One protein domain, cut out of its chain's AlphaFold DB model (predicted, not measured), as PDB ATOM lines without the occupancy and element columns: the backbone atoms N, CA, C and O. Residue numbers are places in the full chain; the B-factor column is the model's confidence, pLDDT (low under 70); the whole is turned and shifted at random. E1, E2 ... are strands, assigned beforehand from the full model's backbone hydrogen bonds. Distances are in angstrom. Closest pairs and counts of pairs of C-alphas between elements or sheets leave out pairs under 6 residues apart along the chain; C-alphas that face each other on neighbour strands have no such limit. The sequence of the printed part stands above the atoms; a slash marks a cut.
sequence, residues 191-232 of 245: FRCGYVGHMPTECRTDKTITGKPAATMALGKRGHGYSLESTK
ATOM      1  N   PHE A 191      15.493 -54.580 104.961       76.25
ATOM      2  CA  PHE A 191      16.558 -54.337 105.944       76.25
ATOM      3  C   PHE A 191      16.060 -54.303 107.399       76.25
ATOM      4  O   PHE A 191      16.820 -54.564 108.330       76.25
ATOM      5  N   ARG A 192      14.776 -53.983 107.618       82.38
ATOM      6  CA  ARG A 192      14.205 -53.914 108.969       82.38
ATOM      7  C   ARG A 192      13.960 -55.293 109.566       82.38
ATOM      8  O   ARG A 192      14.246 -55.470 110.740       82.38
ATOM      9  N   CYS A 193      13.465 -56.254 108.790       85.69
ATOM     10  CA  CYS A 193      13.018 -57.549 109.318       85.69
ATOM     11  C   CYS A 193      13.634 -58.773 108.627       85.69
ATOM     12  O   CYS A 193      13.381 -59.889 109.055       85.69
ATOM     13  N   GLY A 194      14.423 -58.592 107.568       83.56
ATOM     14  CA  GLY A 194      15.046 -59.672 106.803       83.56
ATOM     15  C   GLY A 194      14.109 -60.434 105.861       83.56
ATOM     16  O   GLY A 194      14.591 -61.262 105.095       83.56
ATOM     17  N   TYR A 195      12.800 -60.158 105.861       82.38
ATOM     18  CA  TYR A 195      11.837 -60.836 104.988       82.38
ATOM     19  C   TYR A 195      11.766 -60.204 103.595       82.38
ATOM     20  O   TYR A 195      11.872 -58.986 103.437       82.38
ATOM     21  N   VAL A 196      11.553 -61.035 102.577       84.75
ATOM     22  CA  VAL A 196      11.370 -60.607 101.184       84.75
ATOM     23  C   VAL A 196       9.971 -60.029 100.945       84.75
ATOM     24  O   VAL A 196       9.021 -60.340 101.661       84.75
ATOM     25  N   GLY A 197       9.830 -59.212  99.900       83.69
ATOM     26  CA  GLY A 197       8.518 -58.841  99.353       83.69
ATOM     27  C   GLY A 197       7.905 -57.534  99.858       83.69
ATOM     28  O   GLY A 197       6.742 -57.288  99.560       83.69
ATOM     29  N   HIS A 198       8.653 -56.694 100.578       83.00
ATOM     30  CA  HIS A 198       8.211 -55.340 100.939       83.00
ATOM     31  C   HIS A 198       9.394 -54.381 101.117       83.00
ATOM     32  O   HIS A 198      10.525 -54.802 101.379       83.00
ATOM     33  N   MET A 199       9.131 -53.079 100.992       81.81
ATOM     34  CA  MET A 199      10.129 -52.036 101.248       81.81
ATOM     35  C   MET A 199      10.251 -51.721 102.750       81.81
ATOM     36  O   MET A 199       9.287 -51.892 103.499       81.81
ATOM     37  N   PRO A 200      11.396 -51.190 103.234       81.19
ATOM     38  CA  PRO A 200      11.538 -50.751 104.629       81.19
ATOM     39  C   PRO A 200      10.456 -49.760 105.090       81.19
ATOM     40  O   PRO A 200      10.112 -49.730 106.274       81.19
ATOM     41  N   THR A 201       9.901 -48.992 104.147       81.44
ATOM     42  CA  THR A 201       8.800 -48.045 104.353       81.44
ATOM     43  C   THR A 201       7.469 -48.713 104.695       81.44
ATOM     44  O   THR A 201       6.640 -48.115 105.367       81.44
ATOM     45  N   GLU A 202       7.279 -49.959 104.266       85.38
ATOM     46  CA  GLU A 202       6.055 -50.754 104.437       85.38
ATOM     47  C   GLU A 202       6.187 -51.776 105.578       85.38
ATOM     48  O   GLU A 202       5.235 -52.476 105.925       85.38
ATOM     49  N   CYS A 203       7.375 -51.877 106.180       86.75
ATOM     50  CA  CYS A 203       7.660 -52.839 107.232       86.75
ATOM     51  C   CYS A 203       6.961 -52.456 108.548       86.75
ATOM     52  O   CYS A 203       7.212 -51.388 109.113       86.75
ATOM     53  N   ARG A 204       6.128 -53.363 109.074       90.12
ATOM     54  CA  ARG A 204       5.418 -53.206 110.360       90.12
ATOM     55  C   ARG A 204       6.135 -53.857 111.550       90.12
ATOM     56  O   ARG A 204       5.556 -53.965 112.620       90.12
ATOM     57  N   THR A 205       7.364 -54.340 111.366       88.44
ATOM     58  CA  THR A 205       8.104 -55.040 112.423       88.44
ATOM     59  C   THR A 205       8.848 -54.055 113.329       88.44
ATOM     60  O   THR A 205       9.604 -53.201 112.852       88.44
ATOM     61  N   ASP A 206       8.692 -54.224 114.642       86.81
ATOM     62  CA  ASP A 206       9.319 -53.365 115.659       86.81
ATOM     63  C   ASP A 206      10.726 -53.827 116.064       86.81
ATOM     64  O   ASP A 206      11.478 -53.088 116.703       86.81
ATOM     65  N   LYS A 207      11.108 -55.050 115.681       87.38
ATOM     66  CA  LYS A 207      12.410 -55.659 115.971       87.38
ATOM     67  C   LYS A 207      13.077 -56.173 114.697       87.38
ATOM     68  O   LYS A 207      12.425 -56.686 113.796       87.38
ATOM     69  N   THR A 208      14.396 -56.052 114.650       84.31
ATOM     70  CA  THR A 208      15.246 -56.644 113.611       84.31
ATOM     71  C   THR A 208      15.453 -58.138 113.841       84.31
ATOM     72  O   THR A 208      15.194 -58.637 114.935       84.31
ATOM     73  N   ILE A 209      16.010 -58.842 112.848       81.31
ATOM     74  CA  ILE A 209      16.383 -60.267 112.962       81.31
ATOM     75  C   ILE A 209      17.326 -60.550 114.141       81.31
ATOM     76  O   ILE A 209      17.345 -61.648 114.680       81.31
ATOM     77  N   THR A 210      18.092 -59.540 114.568       82.31
ATOM     78  CA  THR A 210      19.012 -59.626 115.713       82.31
ATOM     79  C   THR A 210      18.347 -59.287 117.054       82.31
ATOM     80  O   THR A 210      19.033 -59.111 118.055       82.31
ATOM     81  N   GLY A 211      17.021 -59.110 117.084       83.25
ATOM     82  CA  GLY A 211      16.258 -58.739 118.280       83.25
ATOM     83  C   GLY A 211      16.356 -57.262 118.683       83.25
ATOM     84  O   GLY A 211      15.696 -56.848 119.636       83.25
ATOM     85  N   LYS A 212      17.137 -56.442 117.964       83.00
ATOM     86  CA  LYS A 212      17.284 -54.999 118.237       83.00
ATOM     87  C   LYS A 212      16.063 -54.201 117.757       83.00
ATOM     88  O   LYS A 212      15.493 -54.595 116.739       83.00
ATOM     89  N   PRO A 213      15.699 -53.076 118.404       82.81
ATOM     90  CA  PRO A 213      14.622 -52.200 117.938       82.81
ATOM     91  C   PRO A 213      14.857 -51.738 116.497       82.81
ATOM     92  O   PRO A 213      15.981 -51.374 116.137       82.81
ATOM     93  N   ALA A 214      13.812 -51.764 115.673       82.56
ATOM     94  CA  ALA A 214      13.889 -51.275 114.305       82.56
ATOM     95  C   ALA A 214      14.119 -49.753 114.282       82.56
ATOM     96  O   ALA A 214      13.563 -49.016 115.095       82.56
ATOM     97  N   ALA A 215      14.941 -49.283 113.342       81.62
ATOM     98  CA  ALA A 215      15.151 -47.855 113.130       81.62
ATOM     99  C   ALA A 215      13.840 -47.175 112.702       81.62
ATOM    100  O   ALA A 215      13.087 -47.715 111.885       81.62
ATOM    101  N   THR A 216      13.580 -45.989 113.248       81.38
ATOM    102  CA  THR A 216      12.395 -45.198 112.915       81.38
ATOM    103  C   THR A 216      12.627 -44.494 111.587       81.38
ATOM    104  O   THR A 216      13.723 -44.001 111.320       81.38
ATOM    105  N   MET A 217      11.605 -44.444 110.737       79.69
ATOM    106  CA  MET A 217      11.674 -43.613 109.544       79.69
ATOM    107  C   MET A 217      11.264 -42.188 109.882       79.69
ATOM    108  O   MET A 217      10.137 -41.953 110.314       79.69
ATOM    109  N   ALA A 218      12.163 -41.244 109.638       79.88
ATOM    110  CA  ALA A 218      11.859 -39.827 109.684       79.88
ATOM    111  C   ALA A 218      11.741 -39.283 108.257       79.88
ATOM    112  O   ALA A 218      12.510 -39.654 107.362       79.88
ATOM    113  N   LEU A 219      10.775 -38.394 108.033       77.19
ATOM    114  CA  LEU A 219      10.689 -37.644 106.785       77.19
ATOM    115  C   LEU A 219      11.865 -36.659 106.738       77.19
ATOM    116  O   LEU A 219      12.045 -35.853 107.654       77.19
ATOM    117  N   GLY A 220      12.691 -36.739 105.694       72.25
ATOM    118  CA  GLY A 220      13.878 -35.901 105.582       72.25
ATOM    119  C   GLY A 220      13.528 -34.410 105.595       72.25
ATOM    120  O   GLY A 220      12.682 -33.950 104.829       72.25
ATOM    121  N   LYS A 221      14.245 -33.623 106.410       65.50
ATOM    122  CA  LYS A 221      14.029 -32.168 106.600       65.50
ATOM    123  C   LYS A 221      14.163 -31.310 105.326       65.50
ATOM    124  O   LYS A 221      13.889 -30.119 105.376       65.50
ATOM    125  N   ARG A 222      14.607 -31.881 104.200       65.31
ATOM    126  CA  ARG A 222      14.799 -31.188 102.909       65.31
ATOM    127  C   ARG A 222      13.968 -31.776 101.761       65.31
ATOM    128  O   ARG A 222      14.376 -31.678 100.611       65.31
ATOM    129  N   GLY A 223      12.851 -32.444 102.054       57.84
ATOM    130  CA  GLY A 223      11.912 -32.922 101.026       57.84
ATOM    131  C   GLY A 223      12.419 -34.068 100.136       57.84
ATOM    132  O   GLY A 223      11.693 -34.524  99.259       57.84
ATOM    133  N   HIS A 224      13.629 -34.579 100.370       56.09
ATOM    134  CA  HIS A 224      14.184 -35.718  99.642       56.09
ATOM    135  C   HIS A 224      14.158 -36.984 100.505       56.09
ATOM    136  O   HIS A 224      15.121 -37.296 101.201       56.09
ATOM    137  N   GLY A 225      13.048 -37.720 100.418       71.06
ATOM    138  CA  GLY A 225      12.944 -39.112 100.861       71.06
ATOM    139  C   GLY A 225      12.842 -39.353 102.372       71.06
ATOM    140  O   GLY A 225      12.878 -38.441 103.201       71.06
ATOM    141  N   TYR A 226      12.682 -40.632 102.715       75.94
ATOM    142  CA  TYR A 226      12.704 -41.125 104.089       75.94
ATOM    143  C   TYR A 226      14.146 -41.400 104.516       75.94
ATOM    144  O   TYR A 226      14.909 -42.014 103.770       75.94
ATOM    145  N   SER A 227      14.510 -40.971 105.723       77.38
ATOM    146  CA  SER A 227      15.782 -41.309 106.360       77.38
ATOM    147  C   SER A 227      15.530 -42.274 107.511       77.38
ATOM    148  O   SER A 227      14.598 -42.088 108.292       77.38
ATOM    149  N   LEU A 228      16.373 -43.297 107.635       77.69
ATOM    150  CA  LEU A 228      16.377 -44.158 108.813       77.69
ATOM    151  C   LEU A 228      17.137 -43.448 109.927       77.69
ATOM    152  O   LEU A 228      18.297 -43.075 109.751       77.69
ATOM    153  N   GLU A 229      16.493 -43.286 111.073       82.19
ATOM    154  CA  GLU A 229      17.092 -42.695 112.259       82.19
ATOM    155  C   GLU A 229      17.221 -43.738 113.371       82.19
ATOM    156  O   GLU A 229      16.364 -44.599 113.587       82.19
ATOM    157  N   SER A 230      18.340 -43.674 114.087       76.19
ATOM    158  CA  SER A 230      18.521 -44.379 115.351       76.19
ATOM    159  C   SER A 230      17.480 -43.910 116.370       76.19
ATOM    160  O   SER A 230      16.989 -42.787 116.290       76.19
ATOM    161  N   THR A 231      17.235 -44.706 117.412       75.75
ATOM    162  CA  THR A 231      16.434 -44.301 118.582       75.75
ATOM    163  C   THR A 231      16.930 -43.008 119.246       75.75
ATOM    164  O   THR A 231      16.192 -42.376 119.990       75.75
ATOM    165  N   LYS A 232      18.173 -42.590 118.963       81.75
ATOM    166  CA  LYS A 232      18.766 -41.313 119.396       81.75
ATOM    167  C   LYS A 232      18.636 -40.172 118.367       81.75
ATOM    168  O   LYS A 232      19.347 -39.180 118.493       81.75
TER     169      LYS A 232
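What this domain is: This is residues 191 to 232 of the 245 residues of an uncharacterized protein of Sphaerobolus stellatus (strain SS14) (UniProt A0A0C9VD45). This is a flat piece with little regular structure: a long winding stretch, residues 191 to 215, folds back on itself in loops and leads into one small two-stranded hairpin, E1 and E2. The printed part has 42 residues, with no named helix and two strands, E1 then E2, antiparallel; the class is all strand, though the strands hold only 8 of the 42 residues. It is only just compact, close to loose, with a radius of gyration of the C-alphas of 10.9 A, and spans 31 by 26 by 12 A.

Where its parts are: Residues 191 to 215 hold no named element; C-alpha 191 is at (16.558, -54.337, 105.944). E1, residues 216 to 219, begins at C-alpha 216 (12.395, -45.198, 112.915) and is 9.9 A long from first to last C-alpha. E2, residues 226 to 229, is 9.4 A long and ends at C-alpha 229 (17.092, -42.695, 112.259).

How they stand to each other: E1 and E2 form a hairpin of antiparallel neighbours, their directions 139 degrees apart. The C-alphas of Met 217 and Leu 228 face each other at 4.8 A. N 218 and O 227, and N 227 and O 218, are within hydrogen-bond range, each pair at 2.9 A.

The domain as a whole: The two C-alphas farthest apart, those of Gly 211 and Arg 222, are 31.6 A apart. The printed part has no cut, and the link from E1 to E2 is short. The mean pLDDT of the printed part is 79.6; residues 221 to 224 are under 70.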